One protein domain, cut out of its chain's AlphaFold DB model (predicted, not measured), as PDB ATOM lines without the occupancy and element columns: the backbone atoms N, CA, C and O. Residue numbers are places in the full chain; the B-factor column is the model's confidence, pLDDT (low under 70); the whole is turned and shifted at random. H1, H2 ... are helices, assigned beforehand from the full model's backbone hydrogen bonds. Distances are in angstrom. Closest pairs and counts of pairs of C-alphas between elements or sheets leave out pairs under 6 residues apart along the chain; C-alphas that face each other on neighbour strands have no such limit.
ATOM      1  N   TYR A   2      67.471  18.440  11.387       60.47
ATOM      2  CA  TYR A   2      66.987  17.200  12.040       60.47
ATOM      3  C   TYR A   2      65.839  17.365  13.064       60.47
ATOM      4  O   TYR A   2      64.802  16.722  12.939       60.47
ATOM      5  N   ALA A   3      65.955  18.294  14.024       62.59
ATOM      6  CA  ALA A   3      64.896  18.552  15.011       62.59
ATOM      7  C   ALA A   3      63.572  19.079  14.404       62.59
ATOM      8  O   ALA A   3      62.505  18.851  14.966       62.59
ATOM      9  N   MET A   4      63.626  19.754  13.252       70.38
ATOM     10  CA  MET A   4      62.443  20.232  12.521       70.38
ATOM     11  C   MET A   4      61.785  19.099  11.725       70.38
ATOM     12  O   MET A   4      60.565  19.021  11.703       70.38
ATOM     13  N   GLN A   5      62.574  18.189  11.140       74.50
ATOM     14  CA  GLN A   5      62.063  16.988  10.459       74.50
ATOM     15  C   GLN A   5      61.369  16.041  11.454       74.50
ATOM     16  O   GLN A   5      60.265  15.570  11.193       74.50
ATOM     17  N   LEU A   6      61.953  15.846  12.644       80.00
ATOM     18  CA  LEU A   6      61.299  15.132  13.749       80.00
ATOM     19  C   LEU A   6      59.991  15.813  14.188       80.00
ATOM     20  O   LEU A   6      58.975  15.141  14.344       80.00
ATOM     21  N   GLY A   7      59.997  17.141  14.354       89.50
ATOM     22  CA  GLY A   7      58.792  17.904  14.696       89.50
ATOM     23  C   GLY A   7      57.685  17.792  13.642       89.50
ATOM     24  O   GLY A   7      56.516  17.623  13.994       89.50
ATOM     25  N   LEU A   8      58.050  17.821  12.357       91.94
ATOM     26  CA  LEU A   8      57.132  17.642  11.233       91.94
ATOM     27  C   LEU A   8      56.497  16.246  11.239       91.94
ATOM     28  O   LEU A   8      55.273  16.141  11.203       91.94
ATOM     29  N   ALA A   9      57.303  15.187  11.358       92.69
ATOM     30  CA  ALA A   9      56.801  13.815  11.403       92.69
ATOM     31  C   ALA A   9      55.823  13.598  12.574       92.69
ATOM     32  O   ALA A   9      54.745  13.045  12.375       92.69
ATOM     33  N   VAL A  10      56.131  14.115  13.771       94.94
ATOM     34  CA  VAL A  10      55.213  14.054  14.925       94.94
ATOM     35  C   VAL A  10      53.936  14.875  14.686       94.94
ATOM     36  O   VAL A  10      52.848  14.434  15.050       94.94
ATOM     37  N   SER A  11      54.031  16.037  14.032       95.88
ATOM     38  CA  SER A  11      52.856  16.855  13.683       95.88
ATOM     39  C   SER A  11      51.931  16.138  12.693       95.88
ATOM     40  O   SER A  11      50.712  16.139  12.874       95.88
ATOM     41  N   VAL A  12      52.499  15.453  11.695       96.19
ATOM     42  CA  VAL A  12      51.744  14.600  10.767       96.19
ATOM     43  C   VAL A  12      51.134  13.403  11.505       96.19
ATOM     44  O   VAL A  12      49.946  13.145  11.344       96.19
ATOM     45  N   GLU A  13      51.872  12.720  12.385       96.69
ATOM     46  CA  GLU A  13      51.352  11.599  13.189       96.69
ATOM     47  C   GLU A  13      50.161  12.012  14.082       96.69
ATOM     48  O   GLU A  13      49.202  11.253  14.248       96.69
ATOM     49  N   LEU A  14      50.174  13.235  14.622       96.38
ATOM     50  CA  LEU A  14      49.038  13.808  15.352       96.38
ATOM     51  C   LEU A  14      47.834  14.070  14.434       96.38
ATOM     52  O   LEU A  14      46.710  13.746  14.818       96.38
ATOM     53  N   CYS A  15      48.049  14.571  13.214       96.62
ATOM     54  CA  CYS A  15      46.987  14.732  12.213       96.62
ATOM     55  C   CYS A  15      46.374  13.379  11.809       96.62
ATOM     56  O   CYS A  15      45.154  13.233  11.776       96.62
ATOM     57  N   VAL A  16      47.207  12.356  11.594       96.56
ATOM     58  CA  VAL A  16      46.781  10.972  11.317       96.56
ATOM     59  C   VAL A  16      45.916  10.416  12.450       96.56
ATOM     60  O   VAL A  16      44.849   9.852  12.204       96.56
ATOM     61  N   LYS A  17      46.334  10.607  13.707       95.88
ATOM     62  CA  LYS A  17      45.545  10.201  14.880       95.88
ATOM     63  C   LYS A  17      44.230  10.969  14.977       95.88
ATOM     64  O   LYS A  17      43.223  10.351  15.305       95.88
ATOM     65  N   ALA A  18      44.220  12.263  14.654       95.25
ATOM     66  CA  ALA A  18      43.012  13.080  14.639       95.25
ATOM     67  C   ALA A  18      41.991  12.573  13.605       95.25
ATOM     68  O   ALA A  18      40.857  12.291  13.986       95.25
ATOM     69  N   LEU A  19      42.384  12.367  12.340       93.44
ATOM     70  CA  LEU A  19      41.500  11.836  11.281       93.44
ATOM     71  C   LEU A  19      40.823  10.512  11.687       93.44
ATOM     72  O   LEU A  19      39.653  10.277  11.391       93.44
ATOM     73  N   ARG A  20      41.534   9.665  12.441       93.56
ATOM     74  CA  ARG A  20      41.034   8.372  12.942       93.56
ATOM     75  C   ARG A  20      40.071   8.472  14.138       93.56
ATOM     76  O   ARG A  20      39.521   7.444  14.536       93.56
ATOM     77  N   LEU A  21      39.853   9.651  14.732       91.31
ATOM     78  CA  LEU A  21      38.930   9.806  15.864       91.31
ATOM     79  C   LEU A  21      37.456   9.725  15.413       91.31
ATOM     80  O   LEU A  21      37.048  10.444  14.495       91.31
ATOM     81  N   PRO A  22      36.614   8.909  16.077       80.38
ATOM     82  CA  PRO A  22      35.177   8.909  15.832       80.38
ATOM     83  C   PRO A  22      34.539  10.216  16.323       80.38
ATOM     84  O   PRO A  22      35.009  10.833  17.276       80.38
ATOM     85  N   ASN A  23      33.414  10.590  15.710       78.12
ATOM     86  CA  ASN A  23      32.574  11.731  16.101       78.12
ATOM     87  C   ASN A  23      33.247  13.121  16.048       78.12
ATOM     88  O   ASN A  23      32.744  14.047  16.680       78.12
ATOM     89  N   GLN A  24      34.326  13.296  15.274       86.19
ATOM     90  CA  GLN A  24      34.749  14.638  14.855       86.19
ATOM     91  C   GLN A  24      33.697  15.291  13.950       86.19
ATOM     92  O   GLN A  24      33.141  14.636  13.062       86.19
ATOM     93  N   ASP A  25      33.483  16.586  14.160       88.56
ATOM     94  CA  ASP A  25      32.722  17.472  13.285       88.56
ATOM     95  C   ASP A  25      33.447  17.746  11.948       88.56
ATOM     96  O   ASP A  25      34.590  17.333  11.729       88.56
ATOM     97  N   VAL A  26      32.750  18.416  11.026       88.75
ATOM     98  CA  VAL A  26      33.272  18.746   9.689       88.75
ATOM     99  C   VAL A  26      34.409  19.765   9.764       88.75
ATOM    100  O   VAL A  26      35.436  19.560   9.121       88.75
ATOM    101  N   ASP A  27      34.269  20.816  10.572       88.56
ATOM    102  CA  ASP A  27      35.232  21.919  10.626       88.56
ATOM    103  C   ASP A  27      36.583  21.446  11.179       88.56
ATOM    104  O   ASP A  27      37.631  21.736  10.598       88.56
ATOM    105  N   SER A  28      36.573  20.634  12.240       91.69
ATOM    106  CA  SER A  28      37.771  20.015  12.815       91.69
ATOM    107  C   SER A  28      38.499  19.117  11.813       91.69
ATOM    108  O   SER A  28      39.721  19.214  11.673       91.69
ATOM    109  N   LYS A  29      37.776  18.298  11.036       90.62
ATOM    110  CA  LYS A  29      38.384  17.480   9.971       90.62
ATOM    111  C   LYS A  29      38.963  18.329   8.842       90.62
ATOM    112  O   LYS A  29      40.079  18.061   8.400       90.62
ATOM    113  N   THR A  30      38.245  19.361   8.411       91.06
ATOM    114  CA  THR A  30      38.699  20.313   7.389       91.06
ATOM    115  C   THR A  30      39.953  21.066   7.844       91.06
ATOM    116  O   THR A  30      40.907  21.193   7.078       91.06
ATOM    117  N   MET A  31      40.024  21.484   9.113       93.62
ATOM    118  CA  MET A  31      41.235  22.070   9.699       93.62
ATOM    119  C   MET A  31      42.418  21.094   9.696       93.62
ATOM    120  O   MET A  31      43.535  21.513   9.398       93.62
ATOM    121  N   VAL A  32      42.200  19.802   9.966       96.06
ATOM    122  CA  VAL A  32      43.265  18.784   9.888       96.06
ATOM    123  C   VAL A  32      43.714  18.539   8.442       96.06
ATOM    124  O   VAL A  32      44.916  18.462   8.199       96.06
ATOM    125  N   CYS A  33      42.797  18.490   7.469       95.12
ATOM    126  CA  CYS A  33      43.149  18.357   6.047       95.12
ATOM    127  C   CYS A  33      43.990  19.552   5.567       95.12
ATOM    128  O   CYS A  33      45.038  19.366   4.948       95.12
ATOM    129  N   LYS A  34      43.598  20.776   5.942       93.19
ATOM    130  CA  LYS A  34      44.385  21.992   5.693       93.19
ATOM    131  C   LYS A  34      45.748  21.939   6.374       93.19
ATOM    132  O   LYS A  34      46.752  22.186   5.714       93.19
ATOM    133  N   ALA A  35      45.812  21.582   7.656       96.12
ATOM    134  CA  ALA A  35      47.077  21.466   8.378       96.12
ATOM    135  C   ALA A  35      48.041  20.492   7.683       96.12
ATOM    136  O   ALA A  35      49.201  20.832   7.479       96.12
ATOM    137  N   VAL A  36      47.563  19.324   7.241       96.50
ATOM    138  CA  VAL A  36      48.376  18.357   6.489       96.50
ATOM    139  C   VAL A  36      48.883  18.939   5.165       96.50
ATOM    140  O   VAL A  36      50.075  18.826   4.888       96.50
ATOM    141  N   ALA A  37      48.031  19.605   4.380       94.69
ATOM    142  CA  ALA A  37      48.440  20.226   3.116       94.69
ATOM    143  C   ALA A  37      49.487  21.347   3.301       94.69
ATOM    144  O   ALA A  37      50.382  21.495   2.474       94.69
ATOM    145  N   TRP A  38      49.429  22.096   4.410       94.81
ATOM    146  CA  TRP A  38      50.455  23.083   4.787       94.81
ATOM    147  C   TRP A  38      51.748  22.456   5.336       94.81
ATOM    148  O   TRP A  38      52.809  23.073   5.248       94.81
ATOM    149  N   LEU A  39      51.678  21.253   5.918       94.31
ATOM    150  CA  LEU A  39      52.836  20.516   6.438       94.31
ATOM    151  C   LEU A  39      53.594  19.751   5.337       94.31
ATOM    152  O   LEU A  39      54.795  19.528   5.479       94.31
ATOM    153  N   LEU A  40      52.916  19.354   4.256       92.50
ATOM    154  CA  LEU A  40      53.474  18.571   3.144       92.50
ATOM    155  C   LEU A  40      53.159  19.221   1.773       92.50
ATOM    156  O   LEU A  40      52.510  18.590   0.938       92.50
ATOM    157  N   PRO A  41      53.602  20.473   1.519       90.44
ATOM    158  CA  PRO A  41      53.228  21.257   0.333       90.44
ATOM    159  C   PRO A  41      53.862  20.773  -0.984       90.44
ATOM    160  O   PRO A  41      53.448  21.217  -2.054       90.44
ATOM    161  N   ASP A  42      54.827  19.855  -0.911       89.12
ATOM    162  CA  ASP A  42      55.498  19.253  -2.068       89.12
ATOM    163  C   ASP A  42      54.921  17.868  -2.444       89.12
ATOM    164  O   ASP A  42      55.213  17.342  -3.516       89.12
ATOM    165  N   ASP A  43      54.079  17.257  -1.596       91.81
ATOM    166  CA  ASP A  43      53.510  15.922  -1.835       91.81
ATOM    167  C   ASP A  43      52.141  16.016  -2.526       91.81
ATOM    168  O   ASP A  43      51.081  16.058  -1.893       91.81
ATOM    169  N   LEU A  44      52.164  16.046  -3.861       91.62
ATOM    170  CA  LEU A  44      50.971  16.230  -4.692       91.62
ATOM    171  C   LEU A  44      49.859  15.191  -4.432       91.62
ATOM    172  O   LEU A  44      48.682  15.543  -4.521       91.62
ATOM    173  N   GLU A  45      50.185  13.941  -4.079       92.75
ATOM    174  CA  GLU A  45      49.163  12.931  -3.747       92.75
ATOM    175  C   GLU A  45      48.481  13.256  -2.412       92.75
ATOM    176  O   GLU A  45      47.255  13.186  -2.308       92.75
ATOM    177  N   VAL A  46      49.260  13.649  -1.398       94.19
ATOM    178  CA  VAL A  46      48.733  14.047  -0.087       94.19
ATOM    179  C   VAL A  46      47.871  15.303  -0.207       94.19
ATOM    180  O   VAL A  46      46.788  15.344   0.374       94.19
ATOM    181  N   ILE A  47      48.290  16.297  -0.994       94.12
ATOM    182  CA  ILE A  47      47.534  17.545  -1.199       94.12
ATOM    183  C   ILE A  47      46.210  17.266  -1.915       94.12
ATOM    184  O   ILE A  47      45.160  17.719  -1.458       94.12
ATOM    185  N   ARG A  48      46.231  16.458  -2.986       94.00
ATOM    186  CA  ARG A  48      45.016  15.976  -3.668       94.00
ATOM    187  C   ARG A  48      44.086  15.244  -2.707       94.00
ATOM    188  O   ARG A  48      42.894  15.536  -2.677       94.00
ATOM    189  N   ALA A  49      44.625  14.344  -1.884       94.00
ATOM    190  CA  ALA A  49      43.846  13.613  -0.894       94.00
ATOM    191  C   ALA A  49      43.251  14.537   0.186       94.00
ATOM    192  O   ALA A  49      42.107  14.340   0.592       94.00
ATOM    193  N   CYS A  50      43.972  15.569   0.626       95.19
ATOM    194  CA  CYS A  50      43.454  16.562   1.571       95.19
ATOM    195  C   CYS A  50      42.325  17.397   0.956       95.19
ATOM    196  O   CYS A  50      41.255  17.481   1.555       95.19
ATOM    197  N   GLN A  51      42.522  17.943  -0.251       95.06
ATOM    198  CA  GLN A  51      41.508  18.749  -0.943       95.06
ATOM    199  C   GLN A  51      40.245  17.934  -1.255       95.06
ATOM    200  O   GLN A  51      39.133  18.408  -1.037       95.06
ATOM    201  N   LEU A  52      40.403  16.687  -1.710       93.06
ATOM    202  CA  LEU A  52      39.281  15.783  -1.964       93.06
ATOM    203  C   LEU A  52      38.542  15.422  -0.667       93.06
ATOM    204  O   LEU A  52      37.315  15.389  -0.653       93.06
ATOM    205  N   THR A  53      39.263  15.206   0.439       92.81
ATOM    206  CA  THR A  53      38.633  14.964   1.749       92.81
ATOM    207  C   THR A  53      37.842  16.184   2.220       92.81
ATOM    208  O   THR A  53      36.716  16.021   2.678       92.81
ATOM    209  N   GLU A  54      38.384  17.397   2.073       92.88
ATOM    210  CA  GLU A  54      37.675  18.640   2.397       92.88
ATOM    211  C   GLU A  54      36.406  18.809   1.547       92.88
ATOM    212  O   GLU A  54      35.321  18.982   2.102       92.88
ATOM    213  N   PHE A  55      36.513  18.670   0.223       92.94
ATOM    214  CA  PHE A  55      35.368  18.771  -0.683       92.94
ATOM    215  C   PHE A  55      34.270  17.740  -0.355       92.94
ATOM    216  O   PHE A  55      33.089  18.073  -0.341       92.94
ATOM    217  N   LEU A  56      34.635  16.496  -0.029       90.44
ATOM    218  CA  LEU A  56      33.670  15.453   0.353       90.44
ATOM    219  C   LEU A  56      33.007  15.694   1.719       90.44
ATOM    220  O   LEU A  56      31.945  15.128   1.985       90.44
ATOM    221  N   LEU A  57      33.617  16.505   2.587       88.94
ATOM    222  CA  LEU A  57      33.040  16.924   3.867       88.94
ATOM    223  C   LEU A  57      32.137  18.159   3.718       88.94
ATOM    224  O   LEU A  57      31.152  18.275   4.448       88.94
ATOM    225  N   CYS A  58      32.447  19.060   2.780       87.12
ATOM    226  CA  CYS A  58      31.637  20.233   2.456       87.12
ATOM    227  C   CYS A  58      31.734  20.581   0.952       87.12
ATOM    228  O   CYS A  58      32.634  21.327   0.556       87.12
ATOM    229  N   PRO A  59      30.827  20.058   0.102       89.38
ATOM    230  CA  PRO A  59      30.828  20.356  -1.330       89.38
ATOM    231  C   PRO A  59      30.476  21.825  -1.600       89.38
ATOM    232  O   PRO A  59      29.338  22.248  -1.398       89.38
ATOM    233  N   VAL A  60      31.459  22.595  -2.070       88.19
ATOM    234  CA  VAL A  60      31.322  23.995  -2.512       88.19
ATOM    235  C   VAL A  60      32.144  24.219  -3.784       88.19
ATOM    236  O   VAL A  60      33.144  23.527  -3.999       88.19
ATOM    237  N   GLN A  61      31.716  25.153  -4.640       89.06
ATOM    238  CA  GLN A  61      32.305  25.356  -5.970       89.06
ATOM    239  C   GLN A  61      33.794  25.706  -5.876       89.06
ATOM    240  O   GLN A  61      34.627  25.083  -6.523       89.06
ATOM    241  N   GLU A  62      34.144  26.615  -4.970       88.56
ATOM    242  CA  GLU A  62      35.508  27.108  -4.777       88.56
ATOM    243  C   GLU A  62      36.474  25.990  -4.344       88.56
ATOM    244  O   GLU A  62      37.664  26.024  -4.655       88.56
ATOM    245  N   ALA A  63      35.969  24.965  -3.646       87.94
ATOM    246  CA  ALA A  63      36.752  23.792  -3.265       87.94
ATOM    247  C   ALA A  63      36.911  22.787  -4.421       87.94
ATOM    248  O   ALA A  63      37.914  22.068  -4.456       87.94
ATOM    249  N   PHE A  64      35.962  22.751  -5.362       91.56
ATOM    250  CA  PHE A  64      36.040  21.959  -6.590       91.56
ATOM    251  C   PHE A  64      36.980  22.590  -7.627       91.56
ATOM    252  O   PHE A  64      37.811  21.878  -8.186       91.56
ATOM    253  N   ASP A  65      36.944  23.910  -7.816       89.62
ATOM    254  CA  ASP A  65      37.838  24.616  -8.747       89.62
ATOM    255  C   ASP A  65      39.320  24.390  -8.368       89.62
ATOM    256  O   ASP A  65      40.177  24.096  -9.208       89.62
ATOM    257  N   VAL A  66      39.623  24.436  -7.063       91.38
ATOM    258  CA  VAL A  66      40.952  24.107  -6.511       91.38
ATOM    259  C   VAL A  66      41.296  22.622  -6.686       91.38
ATOM    260  O   VAL A  66      42.456  22.288  -6.930       91.38
ATOM    261  N   LEU A  67      40.312  21.722  -6.585       93.19
ATOM    262  CA  LEU A  67      40.495  20.283  -6.796       93.19
ATOM    263  C   LEU A  67      40.846  19.973  -8.262       93.19
ATOM    264  O   LEU A  67      41.820  19.261  -8.517       93.19
ATOM    265  N   GLU A  68      40.130  20.558  -9.225       92.31
ATOM    266  CA  GLU A  68      40.431  20.417 -10.656       92.31
ATOM    267  C   GLU A  68      41.824  20.983 -10.987       92.31
ATOM    268  O   GLU A  68      42.633  20.308 -11.630       92.31
ATOM    269  N   GLY A  69      42.184  22.145 -10.429       91.25
ATOM    270  CA  GLY A  69      43.528  22.737 -10.523       91.25
ATOM    271  C   GLY A  69      44.669  21.939  -9.858       91.25
ATOM    272  O   GLY A  69      45.845  22.295 -10.007       91.25
ATOM    273  N   LEU A  70      44.360  20.862  -9.124       92.31
ATOM    274  CA  LEU A  70      45.326  19.906  -8.564       92.31
ATOM    275  C   LEU A  70      45.374  18.592  -9.356       92.31
ATOM    276  O   LEU A  70      46.458  18.026  -9.535       92.31
ATOM    277  N   TYR A  71      44.233  18.094  -9.835       89.81
ATOM    278  CA  TYR A  71      44.147  16.840 -10.594       89.81
ATOM    279  C   TYR A  71      44.542  16.983 -12.072       89.81
ATOM    280  O   TYR A  71      45.031  16.023 -12.655       89.81
ATOM    281  N   THR A  72      44.453  18.186 -12.647       89.56
ATOM    282  CA  THR A  72      44.986  18.514 -13.990       89.56
ATOM    283  C   THR A  72      46.518  18.527 -14.078       89.56
ATOM    284  O   THR A  72      47.078  18.514 -15.173       89.56
ATOM    285  N   ARG A  73      47.226  18.553 -12.941       87.88
ATOM    286  CA  ARG A  73      48.699  18.502 -12.897       87.88
ATOM    287  C   ARG A  73      49.203  17.096 -13.270       87.88
ATOM    288  O   ARG A  73      48.557  16.119 -12.891       87.88
ATOM    289  N   PRO A  74      50.358  16.949 -13.944       87.19
ATOM    290  CA  PRO A  74      50.922  15.631 -14.224       87.19
ATOM    291  C   PRO A  74      51.299  14.901 -12.927       87.19
ATOM    292  O   PRO A  74      51.753  15.525 -11.963       87.19
ATOM    293  N   ASP A  75      51.136  13.579 -12.920       85.62
ATOM    294  CA  ASP A  75      51.511  12.742 -11.782       85.62
ATOM    295  C   ASP A  75      53.023  12.768 -11.541       85.62
ATOM    296  O   ASP A  75      53.837  12.620 -12.455       85.62
ATOM    297  N   GLN A  76      53.395  12.932 -10.273       84.38
ATOM    298  CA  GLN A  76      54.779  12.982  -9.825       84.38
ATOM    299  C   GLN A  76      55.141  11.660  -9.149       84.38
ATOM    300  O   GLN A  76      54.366  11.120  -8.360       84.38
ATOM    301  N   LYS A  77      56.334  11.132  -9.443       81.56
ATOM    302  CA  LYS A  77      56.876  10.000  -8.683       81.56
ATOM    303  C   LYS A  77      57.296  10.494  -7.303       81.56
ATOM    304  O   LYS A  77      58.012  11.487  -7.211       81.56
ATOM    305  N   TYR A  78      56.879   9.786  -6.260       81.44
ATOM    306  CA  TYR A  78      57.352  10.050  -4.907       81.44
ATOM    307  C   TYR A  78      58.854   9.755  -4.805       81.44
ATOM    308  O   TYR A  78      59.307   8.683  -5.207       81.44
ATOM    309  N   ASP A  79      59.611  10.717  -4.283       82.81
ATOM    310  CA  ASP A  79      61.044  10.600  -4.038       82.81
ATOM    311  C   ASP A  79      61.270  10.110  -2.599       82.81
ATOM    312  O   ASP A  79      61.085  10.854  -1.634       82.81
ATOM    313  N   GLU A  80      61.638   8.834  -2.451       81.25
ATOM    314  CA  GLU A  80      61.919   8.235  -1.141       81.25
ATOM    315  C   GLU A  80      63.255   8.700  -0.532       81.25
ATOM    316  O   GLU A  80      63.431   8.589   0.681       81.25
ATOM    317  N   GLU A  81      64.186   9.230  -1.334       79.19
ATOM    318  CA  GLU A  81      65.516   9.659  -0.880       79.19
ATOM    319  C   GLU A  81      65.479  11.079  -0.295       79.19
ATOM    320  O   GLU A  81      66.110  11.348   0.728       79.19
ATOM    321  N   ASN A  82      64.684  11.972  -0.896       81.00
ATOM    322  CA  ASN A  82      64.458  13.342  -0.416       81.00
ATOM    323  C   ASN A  82      63.211  13.488   0.488       81.00
ATOM    324  O   ASN A  82      62.846  14.599   0.880       81.00
ATOM    325  N   ALA A  83      62.572  12.375   0.856       83.56
ATOM    326  CA  ALA A  83      61.370  12.323   1.684       83.56
ATOM    327  C   ALA A  83      61.509  13.053   3.039       83.56
ATOM    328  O   ALA A  83      62.326  12.697   3.891       83.56
ATOM    329  N   ILE A  84      60.642  14.043   3.291       87.06
ATOM    330  CA  ILE A  84      60.657  14.827   4.545       87.06
ATOM    331  C   ILE A  84      60.058  14.046   5.736       87.06
ATOM    332  O   ILE A  84      60.353  14.356   6.894       87.06
ATOM    333  N   ILE A  85      59.237  13.024   5.466       91.69
ATOM    334  CA  ILE A  85      58.647  12.108   6.457       91.69
ATOM    335  C   ILE A  85      58.844  10.636   6.044       91.69
ATOM    336  O   ILE A  85      58.986  10.352   4.856       91.69
ATOM    337  N   PRO A  86      58.817   9.669   6.983       91.94
ATOM    338  CA  PRO A  86      58.912   8.250   6.641       91.94
ATOM    339  C   PRO A  86      57.773   7.793   5.717       91.94
ATOM    340  O   PRO A  86      56.608   8.099   5.976       91.94
ATOM    341  N   ASN A  87      58.083   6.987   4.694       93.06
ATOM    342  CA  ASN A  87      57.084   6.482   3.740       93.06
ATOM    343  C   ASN A  87      55.958   5.672   4.430       93.06
ATOM    344  O   ASN A  87      54.793   5.744   4.047       93.06
ATOM    345  N   SER A  88      56.255   4.979   5.537       94.62
ATOM    346  CA  SER A  88      55.230   4.332   6.372       94.62
ATOM    347  C   SER A  88      54.195   5.322   6.927       94.62
ATOM    348  O   SER A  88      52.998   5.052   6.856       94.62
ATOM    349  N   LEU A  89      54.636   6.486   7.416       95.50
ATOM    350  CA  LEU A  89      53.761   7.542   7.930       95.50
ATOM    351  C   LEU A  89      52.965   8.218   6.802       95.50
ATOM    352  O   LEU A  89      51.783   8.508   6.985       95.50
ATOM    353  N   ARG A  90      53.578   8.408   5.626       94.81
ATOM    354  CA  ARG A  90      52.898   8.879   4.406       94.81
ATOM    355  C   ARG A  90      51.752   7.944   4.010       94.81
ATOM    356  O   ARG A  90      50.622   8.392   3.824       94.81
ATOM    357  N   CYS A  91      52.015   6.641   3.943       95.00
ATOM    358  CA  CYS A  91      50.999   5.629   3.655       95.00
ATOM    359  C   CYS A  91      49.904   5.589   4.732       95.00
ATOM    360  O   CYS A  91      48.719   5.564   4.402       95.00
ATOM    361  N   GLU A  92      50.264   5.656   6.018       96.62
ATOM    362  CA  GLU A  92      49.294   5.743   7.117       96.62
ATOM    363  C   GLU A  92      48.395   6.986   7.041       96.62
ATOM    364  O   GLU A  92      47.210   6.900   7.381       96.62
ATOM    365  N   LEU A  93      48.931   8.120   6.588       96.81
ATOM    366  CA  LEU A  93      48.195   9.360   6.353       96.81
ATOM    367  C   LEU A  93      47.226   9.233   5.180       96.81
ATOM    368  O   LEU A  93      46.032   9.481   5.352       96.81
ATOM    369  N   LEU A  94      47.716   8.792   4.021       94.88
ATOM    370  CA  LEU A  94      46.899   8.595   2.824       94.88
ATOM    371  C   LEU A  94      45.749   7.621   3.096       94.88
ATOM    372  O   LEU A  94      44.607   7.933   2.775       94.88
ATOM    373  N   LEU A  95      46.008   6.496   3.771       94.12
ATOM    374  CA  LEU A  95      44.965   5.551   4.183       94.12
ATOM    375  C   LEU A  95      43.936   6.175   5.142       94.12
ATOM    376  O   LEU A  95      42.761   5.826   5.081       94.12
ATOM    377  N   SER A  96      44.345   7.113   6.004       94.75
ATOM    378  CA  SER A  96      43.435   7.772   6.958       94.75
ATOM    379  C   SER A  96      42.537   8.818   6.297       94.75
ATOM    380  O   SER A  96      41.377   8.932   6.676       94.75
ATOM    381  N   LEU A  97      43.047   9.537   5.291       93.81
ATOM    382  CA  LEU A  97      42.248  10.426   4.441       93.81
ATOM    383  C   LEU A  97      41.264   9.607   3.591       93.81
ATOM    384  O   LEU A  97      40.052   9.803   3.677       93.81
ATOM    385  N   LYS A  98      41.785   8.619   2.849       90.88
ATOM    386  CA  LYS A  98      41.022   7.735   1.948       90.88
ATOM    387  C   LYS A  98      39.908   6.965   2.687       90.88
ATOM    388  O   LYS A  98      38.848   6.729   2.115       90.88
ATOM    389  N   ALA A  99      40.074   6.660   3.979       90.19
ATOM    390  CA  ALA A  99      39.047   6.028   4.820       90.19
ATOM    391  C   ALA A  99      37.780   6.878   5.075       90.19
ATOM    392  O   ALA A  99      36.785   6.346   5.575       90.19
ATOM    393  N   HIS A 100      37.781   8.178   4.762       85.06
ATOM    394  CA  HIS A 100      36.581   9.020   4.833       85.06
ATOM    395  C   HIS A 100      35.758   9.031   3.537       85.06
ATOM    396  O   HIS A 100      34.650   9.566   3.532       85.06
ATOM    397  N   TRP A 101      36.278   8.478   2.440       88.38
ATOM    398  CA  TRP A 101      35.675   8.640   1.121       88.38
ATOM    399  C   TRP A 101      34.571   7.586   0.894       88.38
ATOM    400  O   TRP A 101      34.719   6.432   1.303       88.38
ATOM    401  N   PRO A 102      33.432   7.929   0.256       80.56
ATOM    402  CA  PRO A 102      32.328   6.982   0.047       80.56
ATOM    403  C   PRO A 102      32.603   5.874  -0.999       80.56
ATOM    404  O   PRO A 102      31.717   5.054  -1.271       80.56
ATOM    405  N   PHE A 103      33.818   5.839  -1.553       79.94
ATOM    406  CA  PHE A 103      34.298   5.043  -2.686       79.94
ATOM    407  C   PHE A 103      35.721   4.517  -2.430       79.94
ATOM    408  O   PHE A 103      36.359   4.889  -1.448       79.94
ATOM    409  N   ASP A 104      36.214   3.655  -3.319       76.19
ATOM    410  CA  ASP A 104      37.587   3.141  -3.284       76.19
ATOM    411  C   ASP A 104      38.456   3.901  -4.312       76.19
ATOM    412  O   ASP A 104      38.215   3.773  -5.518       76.19
ATOM    413  N   PRO A 105      39.419   4.732  -3.874       67.31
ATOM    414  CA  PRO A 105      40.179   5.604  -4.763       67.31
ATOM    415  C   PRO A 105      41.276   4.918  -5.572       67.31
ATOM    416  O   PRO A 105      41.804   5.551  -6.481       67.31
ATOM    417  N   GLU A 106      41.607   3.650  -5.313       64.56
ATOM    418  CA  GLU A 106      42.494   2.898  -6.218       64.56
ATOM    419  C   GLU A 106      41.824   2.617  -7.581       64.56
ATOM    420  O   GLU A 106      42.480   2.178  -8.523       64.56
ATOM    421  N   PHE A 107      40.521   2.913  -7.707       63.31
ATOM    422  CA  PHE A 107      39.703   2.651  -8.893       63.31
ATOM    423  C   PHE A 107      38.938   3.881  -9.417       63.31
ATOM    424  O   PHE A 107      38.036   3.711 -10.238       63.31
ATOM    425  N   TRP A 108      39.261   5.098  -8.959       70.12
ATOM    426  CA  TRP A 108      38.628   6.348  -9.408       70.12
ATOM    427  C   TRP A 108      39.645   7.299 -10.052       70.12
ATOM    428  O   TRP A 108      40.422   7.974  -9.380       70.12
ATOM    429  N   ASP A 109      39.599   7.354 -11.381       83.69
ATOM    430  CA  ASP A 109      40.296   8.329 -12.217       83.69
ATOM    431  C   ASP A 109      39.704   9.748 -12.075       83.69
ATOM    432  O   ASP A 109      38.608   9.937 -11.535       83.69
ATOM    433  N   TRP A 110      40.398  10.761 -12.612       86.06
ATOM    434  CA  TRP A 110      39.927  12.148 -12.533       86.06
ATOM    435  C   TRP A 110      38.588  12.392 -13.247       86.06
ATOM    436  O   TRP A 110      37.754  13.109 -12.704       86.06
ATOM    437  N   LYS A 111      38.309  11.783 -14.409       86.75
ATOM    438  CA  LYS A 111      37.028  11.990 -15.119       86.75
ATOM    439  C   LYS A 111      35.855  11.390 -14.336       86.75
ATOM    440  O   LYS A 111      34.750  11.932 -14.355       86.75
ATOM    441  N   THR A 112      36.071  10.314 -13.586       86.81
ATOM    442  CA  THR A 112      35.069   9.761 -12.657       86.81
ATOM    443  C   THR A 112      34.915  10.609 -11.389       86.81
ATOM    444  O   THR A 112      33.784  10.915 -11.007       86.81
ATOM    445  N   LEU A 113      36.017  11.081 -10.793       86.50
ATOM    446  CA  LEU A 113      35.991  12.032  -9.671       86.50
ATOM    447  C   LEU A 113      35.253  13.329 -10.030       86.50
ATOM    448  O   LEU A 113      34.333  13.717  -9.311       86.50
ATOM    449  N   LYS A 114      35.601  13.960 -11.157       87.69
ATOM    450  CA  LYS A 114      34.997  15.202 -11.666       87.69
ATOM    451  C   LYS A 114      33.476  15.073 -11.773       87.69
ATOM    452  O   LYS A 114      32.751  15.858 -11.164       87.69
ATOM    453  N   ARG A 115      32.991  14.018 -12.445       87.25
ATOM    454  CA  ARG A 115      31.553  13.694 -12.559       87.25
ATOM    455  C   ARG A 115      30.878  13.548 -11.192       87.25
ATOM    456  O   ARG A 115      29.811  14.121 -10.981       87.25
ATOM    457  N   SER A 116      31.500  12.835 -10.250       85.44
ATOM    458  CA  SER A 116      30.954  12.685  -8.892       85.44
ATOM    459  C   SER A 116      30.921  14.002  -8.111       85.44
ATOM    460  O   SER A 116      30.021  14.191  -7.296       85.44
ATOM    461  N   CYS A 117      31.882  14.903  -8.324       87.56
ATOM    462  CA  CYS A 117      31.928  16.192  -7.633       87.56
ATOM    463  C   CYS A 117      30.859  17.158  -8.164       87.56
ATOM    464  O   CYS A 117      30.144  17.764  -7.372       87.56
ATOM    465  N   ILE A 118      30.672  17.219  -9.487       87.44
ATOM    466  CA  ILE A 118      29.607  18.002 -10.141       87.44
ATOM    467  C   ILE A 118      28.221  17.575  -9.623       87.44
ATOM    468  O   ILE A 118      27.419  18.419  -9.223       87.44
ATOM    469  N   GLN A 119      27.973  16.264  -9.504       86.75
ATOM    470  CA  GLN A 119      26.735  15.737  -8.910       86.75
ATOM    471  C   GLN A 119      26.551  16.129  -7.432       86.75
ATOM    472  O   GLN A 119      25.429  16.407  -7.009       86.75
ATOM    473  N   LEU A 120      27.629  16.169  -6.637       85.19
ATOM    474  CA  LEU A 120      27.582  16.589  -5.226       85.19
ATOM    475  C   LEU A 120      27.329  18.095  -5.054       85.19
ATOM    476  O   LEU A 120      26.749  18.492  -4.045       85.19
ATOM    477  N   LEU A 121      27.706  18.915  -6.040       86.88
ATOM    478  CA  LEU A 121      27.370  20.343  -6.111       86.88
ATOM    479  C   LEU A 121      25.911  20.598  -6.535       86.88
ATOM    480  O   LEU A 121      25.434  21.728  -6.443       86.88
ATOM    481  N   GLY A 122      25.186  19.569  -6.987       78.25
ATOM    482  CA  GLY A 122      23.814  19.703  -7.485       78.25
ATOM    483  C   GLY A 122      23.711  20.388  -8.851       78.25
ATOM    484  O   GLY A 122      22.616  20.793  -9.242       78.25
TER     485      GLY A 122
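What this domain is: This is residues 2 to 122 of the 288 residues of the protein "C2H2-type domain-containing protein" of Sinocyclocheilus grahami (UniProt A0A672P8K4). Four nearly aligned helices, H1, H2, H3 and H5, form a bundle in which each packs on two of the others in a ring, while H4 packs on H3 outside that ring. H6 lies at the end of the domain away from Tyr 2, and residues 72 to 86 make a long link from H4 to H5. The printed part has 121 residues with six named helices, H1 to H6 in order, and no named strand; its class is all helix. It is compact, with a radius of gyration of the C-alphas of 14.3 A and spans of 47 by 35 by 24 A.

How they stand to each other: Start at H1, residues 2 to 19; it forms a helical hairpin with H2, residues 26 to 39, their closest C-alphas, Cys 15 and Val 32, 6.0 A apart. H2 touches H3, residues 44 to 57, at Cys 33 and Cys 50, closest C-alphas 4.8 A apart, opposite ways at a shallow tilt of 12 degrees. H3, the hub, touches H4, residues 61 to 71, at Phe 55 and Ala 63, closest C-alphas 5.8 A apart. H5, residues 87 to 98, touches H1, closest C-alphas Val 16 and Leu 93 at 5.4 A, and with residues 93 to 98 alone touches H3. H6, residues 110 to 120, only just touches H4, with 3 pairs of C-alphas within 8 A, the closest being Tyr 71 and Trp 110 at 6.6 A. In H1 to H6 every O i to N i+4 pair is within hydrogen-bond range.

Where its parts are: Find C-alpha 2 at (66.987, 17.200, 12.040); from there H1 runs 26.1 A to C-alpha 19. H2 and H3 are each 19.9 A long. H6 ends at C-alpha 120, (27.582, 16.589, -5.226).

The domain as a whole: The C-alphas farthest apart, Tyr 2 and Gly 122, are 47.4 A apart. The printed part has no cut; the links H4 to H5 and H5 to H6 are long. Look for pLDDT under 70 at residues 2 to 3 and 105 to 107.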